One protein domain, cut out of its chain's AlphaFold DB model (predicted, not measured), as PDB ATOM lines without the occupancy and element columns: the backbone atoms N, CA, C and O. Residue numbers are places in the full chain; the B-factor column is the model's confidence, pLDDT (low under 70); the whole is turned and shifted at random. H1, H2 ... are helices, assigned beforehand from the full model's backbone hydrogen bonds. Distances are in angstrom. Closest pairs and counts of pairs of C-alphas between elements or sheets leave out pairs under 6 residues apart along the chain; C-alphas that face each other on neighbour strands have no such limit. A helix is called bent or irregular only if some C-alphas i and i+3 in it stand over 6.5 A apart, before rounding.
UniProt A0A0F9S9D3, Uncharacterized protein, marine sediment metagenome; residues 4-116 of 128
ATOM      1  N   GLU A   4     -13.715  20.156  33.494       95.94
ATOM      2  CA  GLU A   4     -13.364  20.073  32.072       95.94
ATOM      3  C   GLU A   4     -12.823  18.691  31.694       95.94
ATOM      4  O   GLU A   4     -12.940  18.265  30.552       95.94
ATOM      5  N   GLN A   5     -12.247  17.963  32.650       94.25
ATOM      6  CA  GLN A   5     -11.811  16.582  32.426       94.25
ATOM      7  C   GLN A   5     -13.003  15.630  32.441       94.25
ATOM      8  O   GLN A   5     -13.079  14.717  31.625       94.25
ATOM      9  N   TRP A   6     -13.967  15.871  33.331       93.62
ATOM     10  CA  TRP A   6     -15.139  15.013  33.456       93.62
ATOM     11  C   TRP A   6     -15.976  14.967  32.174       93.62
ATOM     12  O   TRP A   6     -16.437  13.896  31.793       93.62
ATOM     13  N   ILE A   7     -16.136  16.092  31.471       95.00
ATOM     14  CA  ILE A   7     -16.943  16.121  30.240       95.00
ATOM     15  C   ILE A   7     -16.315  15.313  29.087       95.00
ATOM     16  O   ILE A   7     -17.035  14.895  28.181       95.00
ATOM     17  N   VAL A   8     -14.997  15.080  29.132       94.31
ATOM     18  CA  VAL A   8     -14.235  14.337  28.112       94.31
ATOM     19  C   VAL A   8     -14.044  12.868  28.501       94.31
ATOM     20  O   VAL A   8     -14.218  11.984  27.668       94.31
ATOM     21  N   GLU A   9     -13.679  12.605  29.756       91.31
ATOM     22  CA  GLU A   9     -13.223  11.290  30.233       91.31
ATOM     23  C   GLU A   9     -14.242  10.588  31.146       91.31
ATOM     24  O   GLU A   9     -14.120   9.397  31.434       91.31
ATOM     25  N   GLY A  10     -15.219  11.334  31.662       90.69
ATOM     26  CA  GLY A  10     -16.202  10.846  32.617       90.69
ATOM     27  C   GLY A  10     -17.313  10.011  31.984       90.69
ATOM     28  O   GLY A  10     -17.471   9.900  30.769       90.69
ATOM     29  N   GLU A  11     -18.148   9.437  32.847       92.00
ATOM     30  CA  GLU A  11     -19.370   8.758  32.425       92.00
ATOM     31  C   GLU A  11     -20.458   9.811  32.166       92.00
ATOM     32  O   GLU A  11     -21.115  10.282  33.095       92.00
ATOM     33  N   VAL A  12     -20.623  10.205  30.902       94.62
ATOM     34  CA  VAL A  12     -21.498  11.315  30.501       94.62
ATOM     35  C   VAL A  12     -22.745  10.850  29.750       94.62
ATOM     36  O   VAL A  12     -22.773   9.807  29.104       94.62
ATOM     37  N   GLY A  13     -23.780  11.679  29.791       96.56
ATOM     38  CA  GLY A  13     -24.970  11.611  28.938       96.56
ATOM     39  C   GLY A  13     -25.841  12.853  29.130       96.56
ATOM     40  O   GLY A  13     -25.497  13.704  29.951       96.56
ATOM     41  N   THR A  14     -26.925  12.995  28.366       97.75
ATOM     42  CA  THR A  14     -27.655  14.270  28.192       97.75
ATOM     43  C   THR A  14     -28.018  14.965  29.506       97.75
ATOM     44  O   THR A  14     -27.691  16.135  29.689       97.75
ATOM     45  N   SER A  15     -28.583  14.239  30.471       97.88
ATOM     46  CA  SER A  15     -28.947  14.781  31.790       97.88
ATOM     47  C   SER A  15     -27.740  15.317  32.571       97.88
ATOM     48  O   SER A  15     -27.708  16.470  32.991       97.88
ATOM     49  N   SER A  16     -26.674  14.532  32.674       98.12
ATOM     50  CA  SER A  16     -25.434  14.957  33.339       98.12
ATOM     51  C   SER A  16     -24.690  16.081  32.589       98.12
ATOM     52  O   SER A  16     -24.087  16.947  33.219       98.12
ATOM     53  N   LYS A  17     -24.785  16.130  31.249       98.19
ATOM     54  CA  LYS A  17     -24.269  17.242  30.431       98.19
ATOM     55  C   LYS A  17     -25.079  18.519  30.638       98.19
ATOM     56  O   LYS A  17     -24.494  19.594  30.643       98.19
ATOM     57  N   THR A  18     -26.386  18.399  30.867       98.50
ATOM     58  CA  THR A  18     -27.258  19.525  31.233       98.50
ATOM     59  C   THR A  18     -26.776  20.155  32.537       98.50
ATOM     60  O   THR A  18     -26.504  21.352  32.573       98.50
ATOM     61  N   MET A  19     -26.560  19.341  33.580       98.56
ATOM     62  CA  MET A  19     -26.005  19.809  34.857       98.56
ATOM     63  C   MET A  19     -24.635  20.472  34.677       98.56
ATOM     64  O   MET A  19     -24.398  21.557  35.198       98.56
ATOM     65  N   TRP A  20     -23.735  19.837  33.919       98.50
ATOM     66  CA  TRP A  20     -22.406  20.380  33.645       98.50
ATOM     67  C   TRP A  20     -22.474  21.732  32.926       98.50
ATOM     68  O   TRP A  20     -21.787  22.663  33.333       98.50
ATOM     69  N   ALA A  21     -23.326  21.865  31.906       98.06
ATOM     70  CA  ALA A  21     -23.459  23.094  31.131       98.06
ATOM     71  C   ALA A  21     -23.915  24.268  32.005       98.06
ATOM     72  O   ALA A  21     -23.333  25.346  31.912       98.06
ATOM     73  N   VAL A  22     -24.901  24.053  32.884       98.38
ATOM     74  CA  VAL A  22     -25.363  25.093  33.817       98.38
ATOM     75  C   VAL A  22     -24.252  25.472  34.790       98.38
ATOM     76  O   VAL A  22     -23.906  26.641  34.923       98.38
ATOM     77  N   LEU A  23     -23.634  24.481  35.437       98.06
ATOM     78  CA  LEU A  23     -22.642  24.724  36.487       98.06
ATOM     79  C   LEU A  23     -21.314  25.281  35.953       98.06
ATOM     80  O   LEU A  23     -20.547  25.875  36.714       98.06
ATOM     81  N   MET A  24     -21.045  25.135  34.659       97.94
ATOM     82  CA  MET A  24     -19.933  25.799  33.976       97.94
ATOM     83  C   MET A  24     -20.299  27.171  33.400       97.94
ATOM     84  O   MET A  24     -19.426  27.826  32.835       97.94
ATOM     85  N   GLY A  25     -21.556  27.612  33.511       97.19
ATOM     86  CA  GLY A  25     -22.028  28.859  32.902       97.19
ATOM     87  C   GLY A  25     -22.062  28.821  31.371       97.19
ATOM     88  O   GLY A  25     -22.041  29.861  30.725       97.19
ATOM     89  N   ALA A  26     -22.095  27.629  30.766       96.88
ATOM     90  CA  ALA A  26     -22.184  27.458  29.313       96.88
ATOM     91  C   ALA A  26     -23.610  27.680  28.776       96.88
ATOM     92  O   ALA A  26     -23.823  27.742  27.565       96.88
ATOM     93  N   VAL A  27     -24.595  27.762  29.671       96.69
ATOM     94  CA  VAL A  27     -25.996  28.015  29.352       96.69
ATOM     95  C   VAL A  27     -26.626  28.883  30.440       96.69
ATOM     96  O   VAL A  27     -26.375  28.683  31.624       96.69
ATOM     97  N   GLU A  28     -27.462  29.829  30.019       93.19
ATOM     98  CA  GLU A  28     -28.231  30.716  30.897       93.19
ATOM     99  C   GLU A  28     -29.730  30.434  30.751       93.19
ATOM    100  O   GLU A  28     -30.204  30.130  29.648       93.19
ATOM    101  N   GLY A  29     -30.467  30.513  31.860       91.12
ATOM    102  CA  GLY A  29     -31.903  30.244  31.923       91.12
ATOM    103  C   GLY A  29     -32.786  31.496  31.977       91.12
ATOM    104  O   GLY A  29     -32.275  32.613  31.915       91.12
ATOM    105  N   PRO A  30     -34.113  31.319  32.122       92.44
ATOM    106  CA  PRO A  30     -34.814  30.034  32.188       92.44
ATOM    107  C   PRO A  30     -34.945  29.363  30.810       92.44
ATOM    108  O   PRO A  30     -35.199  30.019  29.800       92.44
ATOM    109  N   ARG A  31     -34.802  28.035  30.764       95.12
ATOM    110  CA  ARG A  31     -34.938  27.217  29.549       95.12
ATOM    111  C   ARG A  31     -35.864  26.027  29.756       95.12
ATOM    112  O   ARG A  31     -36.010  25.517  30.863       95.12
ATOM    113  N   ARG A  32     -36.454  25.578  28.646       94.56
ATOM    114  CA  ARG A  32     -37.205  24.322  28.562       94.56
ATOM    115  C   ARG A  32     -36.299  23.171  28.149       94.56
ATOM    116  O   ARG A  32     -35.287  23.386  27.480       94.56
ATOM    117  N   LEU A  33     -36.700  21.959  28.509       95.50
ATOM    118  CA  LEU A  33     -36.078  20.739  28.009       95.50
ATOM    119  C   LEU A  33     -36.471  20.513  26.541       95.50
ATOM    120  O   LEU A  33     -37.599  20.806  26.116       95.50
ATOM    121  N   ASP A  34     -35.528  19.982  25.765       92.81
ATOM    122  CA  ASP A  34     -35.718  19.638  24.351       92.81
ATOM    123  C   ASP A  34     -35.468  18.150  24.057       92.81
ATOM    124  O   ASP A  34     -35.662  17.709  22.923       92.81
ATOM    125  N   GLY A  35     -35.029  17.378  25.060       90.56
ATOM    126  CA  GLY A  35     -34.734  15.944  24.963       90.56
ATOM    127  C   GLY A  35     -33.530  15.594  24.080       90.56
ATOM    128  O   GLY A  35     -33.097  14.444  24.051       90.56
ATOM    129  N   ARG A  36     -32.960  16.565  23.354       91.69
ATOM    130  CA  ARG A  36     -31.828  16.366  22.440       91.69
ATOM    131  C   ARG A  36     -30.527  16.864  23.053       91.69
ATOM    132  O   ARG A  36     -29.519  16.163  22.999       91.69
ATOM    133  N   HIS A  37     -30.544  18.071  23.598       94.12
ATOM    134  CA  HIS A  37     -29.392  18.733  24.201       94.12
ATOM    135  C   HIS A  37     -29.557  18.857  25.711       94.12
ATOM    136  O   HIS A  37     -28.573  18.709  26.437       94.12
ATOM    137  N   TYR A  38     -30.791  19.096  26.167       97.69
ATOM    138  CA  TYR A  38     -31.106  19.318  27.572       97.69
ATOM    139  C   TYR A  38     -32.233  18.408  28.031       97.69
ATOM    140  O   TYR A  38     -33.311  18.386  27.430       97.69
ATOM    141  N   ASP A  39     -31.975  17.674  29.110       97.81
ATOM    142  CA  ASP A  39     -32.934  16.720  29.657       97.81
ATOM    143  C   ASP A  39     -32.710  16.458  31.157       97.81
ATOM    144  O   ASP A  39     -31.680  16.831  31.723       97.81
ATOM    145  N   ILE A  40     -33.681  15.806  31.791       98.19
ATOM    146  CA  ILE A  40     -33.619  15.220  33.139       98.19
ATOM    147  C   ILE A  40     -33.193  13.743  33.063       98.19
ATOM    148  O   ILE A  40     -33.197  13.155  31.980       98.19
ATOM    149  N   PRO A  41     -32.778  13.103  34.172       98.19
ATOM    150  CA  PRO A  41     -32.487  11.675  34.155       98.19
ATOM    151  C   PRO A  41     -33.785  10.849  34.123       98.19
ATOM    152  O   PRO A  41     -34.655  11.029  34.978       98.19
ATOM    153  N   HIS A  42     -33.902   9.920  33.168       96.25
ATOM    154  CA  HIS A  42     -35.103   9.091  32.980       96.25
ATOM    155  C   HIS A  42     -35.013   7.737  33.674       96.25
ATOM    156  O   HIS A  42     -36.041   7.130  33.962       96.25
ATOM    157  N   ASP A  43     -33.801   7.262  33.956       97.50
ATOM    158  CA  ASP A  43     -33.573   5.966  34.583       97.50
ATOM    159  C   ASP A  43     -32.388   5.985  35.584       97.50
ATOM    160  O   ASP A  43     -31.628   6.958  35.665       97.50
ATOM    161  N   PRO A  44     -32.200   4.920  36.383       98.06
ATOM    162  CA  PRO A  44     -31.110   4.829  37.355       98.06
ATOM    163  C   PRO A  44     -29.704   4.994  36.759       98.06
ATOM    164  O   PRO A  44     -28.786   5.426  37.460       98.06
ATOM    165  N   ASP A  45     -29.518   4.667  35.480       97.44
ATOM    166  CA  ASP A  45     -28.240   4.786  34.783       97.44
ATOM    167  C   ASP A  45     -27.972   6.233  34.336       97.44
ATOM    168  O   ASP A  45     -26.837   6.710  34.448       97.44
ATOM    169  N   ASP A  46     -29.002   6.973  33.924       97.94
ATOM    170  CA  ASP A  46     -28.954   8.429  33.781       97.94
ATOM    171  C   ASP A  46     -28.633   9.109  35.114       97.94
ATOM    172  O   ASP A  46     -27.755   9.980  35.178       97.94
ATOM    173  N   PHE A  47     -29.319   8.708  36.192       98.50
ATOM    174  CA  PHE A  47     -29.084   9.270  37.520       98.50
ATOM    175  C   PHE A  47     -27.664   8.973  38.010       98.50
ATOM    176  O   PHE A  47     -27.001   9.875  38.517       98.50
ATOM    177  N   ARG A  48     -27.135   7.761  37.781       98.00
ATOM    178  CA  ARG A  48     -25.739   7.407  38.093       98.00
ATOM    179  C   ARG A  48     -24.751   8.410  37.504       98.00
ATOM    180  O   ARG A  48     -23.827   8.828  38.200       98.00
ATOM    181  N   ARG A  49     -24.919   8.781  36.232       98.12
ATOM    182  CA  ARG A  49     -24.033   9.745  35.555       98.12
ATOM    183  C   ARG A  49     -24.107  11.128  36.204       98.12
ATOM    184  O   ARG A  49     -23.074  11.739  36.470       98.12
ATOM    185  N   CYS A  50     -25.318  11.580  36.537       98.38
ATOM    186  CA  CYS A  50     -25.555  12.831  37.263       98.38
ATOM    187  C   CYS A  50     -24.911  12.816  38.659       98.38
ATOM    188  O   CYS A  50     -24.194  13.741  39.043       98.38
ATOM    189  N   PHE A  51     -25.117  11.734  39.406       98.19
ATOM    190  CA  PHE A  51     -24.561  11.530  40.737       98.19
ATOM    191  C   PHE A  51     -23.025  11.520  40.720       98.19
ATOM    192  O   PHE A  51     -22.390  12.235  41.499       98.19
ATOM    193  N   LYS A  52     -22.413  10.781  39.782       97.44
ATOM    194  CA  LYS A  52     -20.951  10.731  39.623       97.44
ATOM    195  C   LYS A  52     -20.350  12.110  39.365       97.44
ATOM    196  O   LYS A  52     -19.365  12.443  40.023       97.44
ATOM    197  N   LEU A  53     -20.946  12.917  38.481       97.69
ATOM    198  CA  LEU A  53     -20.510  14.299  38.239       97.69
ATOM    199  C   LEU A  53     -20.441  15.098  39.549       97.69
ATOM    200  O   LEU A  53     -19.394  15.653  39.895       97.69
ATOM    201  N   ILE A  54     -21.545  15.122  40.299       97.56
ATOM    202  CA  ILE A  54     -21.672  15.932  41.516       97.56
ATOM    203  C   ILE A  54     -20.656  15.534  42.582       97.56
ATOM    204  O   ILE A  54     -20.045  16.414  43.196       97.56
ATOM    205  N   ILE A  55     -20.427  14.235  42.774       96.44
ATOM    206  CA  ILE A  55     -19.464  13.738  43.761       96.44
ATOM    207  C   ILE A  55     -18.018  13.981  43.309       96.44
ATOM    208  O   ILE A  55     -17.199  14.465  44.093       96.44
ATOM    209  N   GLN A  56     -17.684  13.692  42.047       96.06
ATOM    210  CA  GLN A  56     -16.305  13.790  41.548       96.06
ATOM    211  C   GLN A  56     -15.788  15.230  41.449       96.06
ATOM    212  O   GLN A  56     -14.574  15.450  41.571       96.06
ATOM    213  N   VAL A  57     -16.695  16.183  41.220       96.19
ATOM    214  CA  VAL A  57     -16.398  17.617  41.081       96.19
ATOM    215  C   VAL A  57     -16.744  18.410  42.355       96.19
ATOM    216  O   VAL A  57     -16.274  19.530  42.529       96.19
ATOM    217  N   ARG A  58     -17.471  17.806  43.307       96.31
ATOM    218  CA  ARG A  58     -17.890  18.405  44.593       96.31
ATOM    219  C   ARG A  58     -18.837  19.601  44.434       96.31
ATOM    220  O   ARG A  58     -18.702  20.617  45.108       96.31
ATOM    221  N   TRP A  59     -19.842  19.459  43.574       97.38
ATOM    222  CA  TRP A  59     -20.815  20.517  43.255       97.38
ATOM    223  C   TRP A  59     -22.156  20.408  43.986       97.38
ATOM    224  O   TRP A  59     -23.140  21.032  43.598       97.38
ATOM    225  N   ARG A  60     -22.222  19.649  45.081       97.31
ATOM    226  CA  ARG A  60     -23.484  19.378  45.790       97.31
ATOM    227  C   ARG A  60     -24.227  20.640  46.251       97.31
ATOM    228  O   ARG A  60     -25.456  20.645  46.231       97.31
ATOM    229  N   ALA A  61     -23.494  21.684  46.643       98.06
ATOM    230  CA  ALA A  61     -24.052  22.967  47.082       98.06
ATOM    231  C   ALA A  61     -24.615  23.820  45.930       98.06
ATOM    232  O   ALA A  61     -25.421  24.708  46.172       98.06
ATOM    233  N   ARG A  62     -24.213  23.530  44.688       98.38
ATOM    234  CA  ARG A  62     -24.592  24.282  43.485       98.38
ATOM    235  C   ARG A  62     -25.804  23.705  42.760       98.38
ATOM    236  O   ARG A  62     -26.253  24.255  41.766       98.38
ATOM    237  N   LEU A  63     -26.354  22.594  43.252       98.50
ATOM    238  CA  LEU A  63     -27.538  21.969  42.667       98.50
ATOM    239  C   LEU A  63     -28.726  22.927  42.424       98.50
ATOM    240  O   LEU A  63     -29.359  22.772  41.380       98.50
ATOM    241  N   PRO A  64     -29.026  23.912  43.301       98.50
ATOM    242  CA  PRO A  64     -30.103  24.874  43.052       98.50
ATOM    243  C   PRO A  64     -29.966  25.660  41.739       98.50
ATOM    244  O   PRO A  64     -30.975  25.872  41.066       98.50
ATOM    245  N   GLU A  65     -28.736  25.980  41.312       98.62
ATOM    246  CA  GLU A  65     -28.456  26.711  40.060       98.62
ATOM    247  C   GLU A  65     -29.037  25.976  38.835       98.62
ATOM    248  O   GLU A  65     -29.503  26.593  37.876       98.62
ATOM    249  N   ILE A  66     -29.078  24.637  38.875       98.50
ATOM    250  CA  ILE A  66     -29.627  23.813  37.788       98.50
ATOM    251  C   ILE A  66     -31.133  24.040  37.648       98.50
ATOM    252  O   ILE A  66     -31.617  24.217  36.532       98.50
ATOM    253  N   SER A  67     -31.871  24.066  38.761       97.88
ATOM    254  CA  SER A  67     -33.319  24.307  38.749       97.88
ATOM    255  C   SER A  67     -33.699  25.764  38.482       97.88
ATOM    256  O   SER A  67     -34.791  26.020  37.984       97.88
ATOM    257  N   GLU A  68     -32.808  26.714  38.766       97.88
ATOM    258  CA  GLU A  68     -32.973  28.113  38.355       97.88
ATOM    259  C   GLU A  68     -32.846  28.253  36.832       97.88
ATOM    260  O   GLU A  68     -33.641  28.946  36.197       97.88
ATOM    261  N   CYS A  69     -31.889  27.539  36.224       98.38
ATOM    262  CA  CYS A  69     -31.709  27.556  34.775       98.38
ATOM    263  C   CYS A  69     -32.773  26.731  34.028       98.38
ATOM    264  O   CYS A  69     -33.266  27.150  32.980       98.38
ATOM    265  N   PHE A  70     -33.130  25.559  34.553       98.25
ATOM    266  CA  PHE A  70     -34.134  24.654  33.998       98.25
ATOM    267  C   PHE A  70     -35.161  24.304  35.081       98.25
ATOM    268  O   PHE A  70     -34.946  23.350  35.831       98.25
ATOM    269  N   PRO A  71     -36.309  25.005  35.153       98.12
ATOM    270  CA  PRO A  71     -37.328  24.762  36.180       98.12
ATOM    271  C   PRO A  71     -37.797  23.304  36.274       98.12
ATOM    272  O   PRO A  71     -38.109  22.823  37.362       98.12
ATOM    273  N   ALA A  72     -37.767  22.570  35.158       97.94
ATOM    274  CA  ALA A  72     -38.059  21.139  35.094       97.94
ATOM    275  C   ALA A  72     -37.162  20.277  36.005       97.94
ATOM    276  O   ALA A  72     -37.570  19.199  36.410       97.94
ATOM    277  N   TRP A  73     -35.961  20.731  36.374       98.62
ATOM    278  CA  TRP A  73     -35.079  20.008  37.298       98.62
ATOM    279  C   TRP A  73     -35.479  20.142  38.769       98.62
ATOM    280  O   TRP A  73     -35.007  19.360  39.597       98.62
ATOM    281  N   LYS A  74     -36.345  21.102  39.120       98.56
ATOM    282  CA  LYS A  74     -36.717  21.401  40.510       98.56
ATOM    283  C   LYS A  74     -37.148  20.163  41.322       98.56
ATOM    284  O   LYS A  74     -36.587  19.987  42.405       98.56
ATOM    285  N   PRO A  75     -38.011  19.251  40.819       98.69
ATOM    286  CA  PRO A  75     -38.415  18.058  41.571       98.69
ATOM    287  C   PRO A  75     -37.235  17.147  41.940       98.69
ATOM    288  O   PRO A  75     -37.174  16.609  43.046       98.69
ATOM    289  N   TYR A  76     -36.258  17.008  41.039       98.75
ATOM    290  CA  TYR A  76     -35.049  16.216  41.279       98.75
ATOM    291  C   TYR A  76     -34.114  16.878  42.291       98.75
ATOM    292  O   TYR A  76     -33.552  16.186  43.138       98.75
ATOM    293  N   ILE A  77     -33.946  18.203  42.228       98.56
ATOM    294  CA  ILE A  77     -33.068  18.933  43.153       98.56
ATOM    295  C   ILE A  77     -33.626  18.914  44.580       98.56
ATOM    296  O   ILE A  77     -32.881  18.637  45.522       98.56
ATOM    297  N   GLU A  78     -34.933  19.128  44.750       98.62
ATOM    298  CA  GLU A  78     -35.595  19.088  46.062       98.62
ATOM    299  C   GLU A  78     -35.536  17.693  46.702       98.62
ATOM    300  O   GLU A  78     -35.396  17.563  47.918       98.62
ATOM    301  N   ARG A  79     -35.578  16.634  45.882       98.62
ATOM    302  CA  ARG A  79     -35.525  15.231  46.327       98.62
ATOM    303  C   ARG A  79     -34.152  14.582  46.164       98.62
ATOM    304  O   ARG A  79     -34.030  13.365  46.302       98.62
ATOM    305  N   TRP A  80     -33.098  15.369  45.938       98.69
ATOM    306  CA  TRP A  80     -31.766  14.834  45.643       98.69
ATOM    307  C   TRP A  80     -31.231  13.899  46.733       98.69
ATOM    308  O   TRP A  80     -30.664  12.856  46.421       98.69
ATOM    309  N   ASN A  81     -31.444  14.235  48.012       98.56
ATOM    310  CA  ASN A  81     -31.010  13.389  49.133       98.56
ATOM    311  C   ASN A  81     -31.663  12.000  49.107       98.56
ATOM    312  O   ASN A  81     -31.005  11.009  49.422       98.56
ATOM    313  N   ASP A  82     -32.936  11.911  48.717       98.69
ATOM    314  CA  ASP A  82     -33.630  10.629  48.605       98.69
ATOM    315  C   ASP A  82     -33.130   9.819  47.412       98.69
ATOM    316  O   ASP A  82     -32.909   8.617  47.548       98.69
ATOM    317  N   LEU A  83     -32.908  10.474  46.268       98.75
ATOM    318  CA  LEU A  83     -32.351   9.833  45.077       98.75
ATOM    319  C   LEU A  83     -30.956   9.257  45.357       98.75
ATOM    320  O   LEU A  83     -30.691   8.098  45.046       98.75
ATOM    321  N   GLU A  84     -30.083  10.040  45.995       98.44
ATOM    322  CA  GLU A  84     -28.740   9.619  46.404       98.44
ATOM    323  C   GLU A  84     -28.790   8.429  47.366       98.44
ATOM    324  O   GLU A  84     -28.136   7.410  47.129       98.44
ATOM    325  N   ARG A  85     -29.609   8.524  48.418       98.69
ATOM    326  CA  ARG A  85     -29.769   7.449  49.398       98.69
ATOM    327  C   ARG A  85     -30.263   6.159  48.740       98.69
ATOM    328  O   ARG A  85     -29.654   5.111  48.939       98.69
ATOM    329  N   LEU A  86     -31.331   6.226  47.941       98.69
ATOM    330  CA  LEU A  86     -31.884   5.056  47.251       98.69
ATOM    331  C   LEU A  86     -30.881   4.459  46.266       98.69
ATOM    332  O   LEU A  86     -30.729   3.241  46.226       98.69
ATOM    333  N   TYR A  87     -30.158   5.296  45.519       98.44
ATOM    334  CA  TYR A  87     -29.104   4.831  44.626       98.44
ATOM    335  C   TYR A  87     -28.032   4.046  45.384       98.44
ATOM    336  O   TYR A  87     -27.716   2.930  44.985       98.44
ATOM    337  N   ILE A  88     -27.512   4.581  46.491       98.31
ATOM    338  CA  ILE A  88     -26.480   3.915  47.299       98.31
ATOM    339  C   ILE A  88     -26.995   2.592  47.886       98.31
ATOM    340  O   ILE A  88     -26.287   1.587  47.821       98.31
ATOM    341  N   GLU A  89     -28.218   2.573  48.423       98.44
ATOM    342  CA  GLU A  89     -28.841   1.366  48.985       98.44
ATOM    343  C   GLU A  89     -29.040   0.264  47.928       98.44
ATOM    344  O   GLU A  89     -28.826  -0.916  48.201       98.44
ATOM    345  N   GLU A  90     -29.460   0.635  46.718       98.38
ATOM    346  CA  GLU A  90     -29.875  -0.309  45.677       98.38
ATOM    347  C   GLU A  90     -28.733  -0.722  44.730       98.38
ATOM    348  O   GLU A  90     -28.753  -1.829  44.174       98.38
ATOM    349  N   HIS A  91     -27.686   0.104  44.603       96.56
ATOM    350  CA  HIS A  91     -26.561  -0.109  43.687       96.56
ATOM    351  C   HIS A  91     -25.868  -1.480  43.809       96.56
ATOM    352  O   HIS A  91     -25.592  -2.069  42.758       96.56
ATOM    353  N   PRO A  92     -25.616  -2.047  45.011       97.12
ATOM    354  CA  PRO A  92     -24.981  -3.363  45.139       97.12
ATOM    355  C   PRO A  92     -25.756  -4.487  44.443       97.12
ATOM    356  O   PRO A  92     -25.156  -5.396  43.878       97.12
ATOM    357  N   SER A  93     -27.090  -4.408  44.447       96.31
ATOM    358  CA  SER A  93     -27.955  -5.412  43.817       96.31
ATOM    359  C   SER A  93     -28.100  -5.228  42.305       96.31
ATOM    360  O   SER A  93     -28.609  -6.121  41.625       96.31
ATOM    361  N   ARG A  94     -27.702  -4.055  41.784       94.25
ATOM    362  CA  ARG A  94     -27.933  -3.602  40.400       94.25
ATOM    363  C   ARG A  94     -29.412  -3.578  39.989       94.25
ATOM    364  O   ARG A  94     -29.718  -3.449  38.807       94.25
ATOM    365  N   LYS A  95     -30.327  -3.677  40.955       95.62
ATOM    366  CA  LYS A  95     -31.770  -3.521  40.787       95.62
ATOM    367  C   LYS A  95     -32.184  -2.257  41.515       95.62
ATOM    368  O   LYS A  95     -31.871  -2.117  42.688       95.62
ATOM    369  N   PHE A  96     -32.913  -1.383  40.834       97.94
ATOM    370  CA  PHE A  96     -33.242  -0.044  41.329       97.94
ATOM    371  C   PHE A  96     -34.760   0.205  41.413       97.94
ATOM    372  O   PHE A  96     -35.243   1.186  40.848       97.94
ATOM    373  N   PRO A  97     -35.562  -0.697  42.012       98.06
ATOM    374  CA  PRO A  97     -37.016  -0.587  41.954       98.06
ATOM    375  C   PRO A  97     -37.545   0.672  42.650       98.06
ATOM    376  O   PRO A  97     -38.451   1.311  42.117       98.06
ATOM    377  N   ARG A  98     -36.987   1.059  43.808       98.62
ATOM    378  CA  ARG A  98     -37.465   2.242  44.542       98.62
ATOM    379  C   ARG A  98     -36.914   3.522  43.942       98.62
ATOM    380  O   ARG A  98     -37.659   4.492  43.829       98.62
ATOM    381  N   LEU A  99     -35.644   3.526  43.528       98.69
ATOM    382  CA  LEU A  99     -35.073   4.671  42.825       98.69
ATOM    383  C   LEU A  99     -35.845   4.952  41.531       98.69
ATOM    384  O   LEU A  99     -36.241   6.089  41.300       98.69
ATOM    385  N   TYR A 100     -36.113   3.924  40.723       98.44
ATOM    386  CA  TYR A 100     -36.866   4.084  39.482       98.44
ATOM    387  C   TYR A 100     -38.292   4.580  39.741       98.44
ATOM    388  O   TYR A 100     -38.720   5.529  39.095       98.44
ATOM    389  N   ALA A 101     -39.007   4.010  40.718       98.44
ATOM    390  CA  ALA A 101     -40.349   4.474  41.074       98.44
ATOM    391  C   ALA A 101     -40.363   5.965  41.457       98.44
ATOM    392  O   ALA A 101     -41.159   6.725  40.909       98.44
ATOM    393  N   LEU A 102     -39.426   6.402  42.310       98.69
ATOM    394  CA  LEU A 102     -39.290   7.815  42.665       98.69
ATOM    395  C   LEU A 102     -38.995   8.674  41.428       98.69
ATOM    396  O   LEU A 102     -39.631   9.701  41.228       98.69
ATOM    397  N   MET A 103     -38.069   8.257  40.564       98.50
ATOM    398  CA  MET A 103     -37.745   9.008  39.348       98.50
ATOM    399  C   MET A 103     -38.947   9.168  38.412       98.50
ATOM    400  O   MET A 103     -39.112  10.235  37.827       98.50
ATOM    401  N   GLN A 104     -39.817   8.163  38.309       97.50
ATOM    402  CA  GLN A 104     -41.037   8.261  37.508       97.50
ATOM    403  C   GLN A 104     -41.999   9.322  38.063       97.50
ATOM    404  O   GLN A 104     -42.521  10.124  37.291       97.50
ATOM    405  N   GLU A 105     -42.175   9.394  39.385       97.12
ATOM    406  CA  GLU A 105     -42.980  10.444  40.027       97.12
ATOM    407  C   GLU A 105     -42.406  11.845  39.755       97.12
ATOM    408  O   GLU A 105     -43.140  12.772  39.401       97.12
ATOM    409  N   LEU A 106     -41.084  12.001  39.884       98.38
ATOM    410  CA  LEU A 106     -40.406  13.281  39.657       98.38
ATOM    411  C   LEU A 106     -40.440  13.696  38.188       98.38
ATOM    412  O   LEU A 106     -40.597  14.882  37.891       98.38
ATOM    413  N   LYS A 107     -40.339  12.738  37.265       96.56
ATOM    414  CA  LYS A 107     -40.455  12.982  35.829       96.56
ATOM    415  C   LYS A 107     -41.813  13.570  35.472       96.56
ATOM    416  O   LYS A 107     -41.853  14.556  34.744       96.56
ATOM    417  N   GLU A 108     -42.913  13.036  36.005       95.00
ATOM    418  CA  GLU A 108     -44.242  13.603  35.737       95.00
ATOM    419  C   GLU A 108     -44.347  15.062  36.212       95.00
ATOM    420  O   GLU A 108     -44.820  15.923  35.469       95.00
ATOM    421  N   GLN A 109     -43.839  15.367  37.411       96.75
ATOM    422  CA  GLN A 109     -43.796  16.739  37.936       96.75
ATOM    423  C   GLN A 109     -42.926  17.655  37.066       96.75
ATOM    424  O   GLN A 109     -43.290  18.798  36.791       96.75
ATOM    425  N   SER A 110     -41.791  17.138  36.597       96.88
ATOM    426  CA  SER A 110     -40.855  17.860  35.732       96.88
ATOM    427  C   SER A 110     -41.488  18.198  34.386       96.88
ATOM    428  O   SER A 110     -41.355  19.322  33.915       96.88
ATOM    429  N   MET A 111     -42.230  17.257  33.791       94.56
ATOM    430  CA  MET A 111     -42.959  17.475  32.540       94.56
ATOM    431  C   MET A 111     -44.006  18.582  32.686       94.56
ATOM    432  O   MET A 111     -44.077  19.466  31.833       94.56
ATOM    433  N   ILE A 112     -44.760  18.596  33.788       94.88
ATOM    434  CA  ILE A 112     -45.733  19.659  34.077       94.88
ATOM    435  C   ILE A 112     -45.035  21.024  34.187       94.88
ATOM    436  O   ILE A 112     -45.472  21.992  33.566       94.88
ATOM    437  N   LEU A 113     -43.921  21.105  34.925       95.25
ATOM    438  CA  LEU A 113     -43.139  22.343  35.066       95.25
ATOM    439  C   LEU A 113     -42.518  22.820  33.746       95.25
ATOM    440  O   LEU A 113     -42.317  24.016  33.551       95.25
ATOM    441  N   ASP A 114     -42.234  21.894  32.838       94.12
ATOM    442  CA  ASP A 114     -41.697  22.164  31.505       94.12
ATOM    443  C   ASP A 114     -42.792  22.513  30.466       94.12
ATOM    444  O   ASP A 114     -42.506  22.720  29.282       94.12
ATOM    445  N   GLY A 115     -44.052  22.614  30.908       93.00
ATOM    446  CA  GLY A 115     -45.197  23.049  30.104       93.00
ATOM    447  C   GLY A 115     -45.929  21.928  29.364       93.00
ATOM    448  O   GLY A 115     -46.670  22.212  28.420       93.00
ATOM    449  N   TRP A 116     -45.722  20.668  29.747       93.12
ATOM    450  CA  TRP A 116     -46.488  19.539  29.220       93.12
ATOM    451  C   TRP A 116     -47.790  19.329  29.997       93.12
ATOM    452  O   TRP A 116     -47.854  19.494  31.214       93.12
TER     453      TRP A 116
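AT A GLANCE: This is residues 4 to 116 of the 128 residues of an uncharacterized protein of marine sediment metagenome (UniProt A0A0F9S9D3). This is a compact body of helices built like a small box: H2 and H3 lie side by side as one wall, the longest helix, H7, runs along the opposite wall, and H4, H5 and H6 make a third side between them. The long link of residues 24 to 43 loops round past the end of H2 and then comes back along the remaining side towards H3, while short H1 lies outside, near H2 and H3. The printed part has 113 residues with seven named helices, H1 to H7 in order along the chain, and no named strand; the class is all helix. The whole is compact, with a radius of gyration of the C-alphas of 13.1 A and spans of 38 by 35 by 25 A.

HOW THE PARTS SIT: H1, residues 4 to 9, is close to but not clearly touching H2, residues 14 to 23; their closest C-alphas, those of Ile 7 and Lys 17, are 7.4 A apart. H2 touches H3, residues 44 to 57, and they run the same way at a shallow tilt of 27 degrees; the closest C-alphas, those of Ser 16 and Cys 50, are 4.5 A apart. H1 is also close to H3 but not clearly touching it, with the C-alphas of Trp 6 and Leu 53 closest at 7.2 A. H4, residues 60 to 69, touches H2 about perpendicular, at 82 degrees, closest at the C-alphas of Val 22 and Ile 66, 6.0 A apart. H4 and H5, residues 71 to 78, form a helical hairpin at a shallow tilt of 25 degrees, with the C-alphas of Ser 67 and Lys 74 closest at 4.8 A. H6, residues 80 to 93, only just touches H3, with 3 pairs of C-alphas within 8 A, and does so with residues 84 to 87 alone; the closest C-alphas are those of Phe 51 and Glu 84, 7.3 A apart. H6 and H7, residues 97 to 113, form a second helical hairpin at a shallow tilt of 32 degrees, only just short of steep; H7 touches H6 with residues 98 to 103 alone, and the C-alphas of Leu 86 and Leu 99 are closest at 5.5 A. H7 also touches H5, opposite ways at a steep tilt of 35.3 degrees, only just past shallow, with the C-alphas of Ala 72 and Ser 110 closest at 4.4 A. H2 and H7 are apart. Every O i to N i+4 pair is within hydrogen-bond range in H2, H3 and H7; the counts are 1 of 2 in H1, 2 of 6 in H4, 2 of 4 in H5 and 8 of 10 in H6, and in H4 5 of 7 O i to N i+3 pairs are within range.

IN THESE COORDINATES: H1 begins at C-alpha 4, (-13.364, 20.073, 32.072), and measures 9.0 A from first to last C-alpha. H2 measures 14.3 A. H3 begins at C-alpha 44, (-31.110, 4.829, 37.355), and measures 19.8 A. H4 measures 16.0 A, H5 11.5 A and H6 20.7 A. These three are irregular: C-alphas 61 and 64 are 7.5 A apart, C-alphas 72 and 75 are 7.2 A apart, and C-alphas 89 and 92 are 7.2 A apart. H7 measures 24.7 A and ends at C-alpha 113, (-43.139, 22.343, 35.066).

THE WHOLE: The two C-alphas farthest apart are those of Glu 28 and Ser 93, at 38.4 A. The printed part has no cut. The link from H2 to H3, 20 residues, is long; the other links between helices are tight. The mean pLDDT of the printed part is 96.9, and no printed residue is under 70.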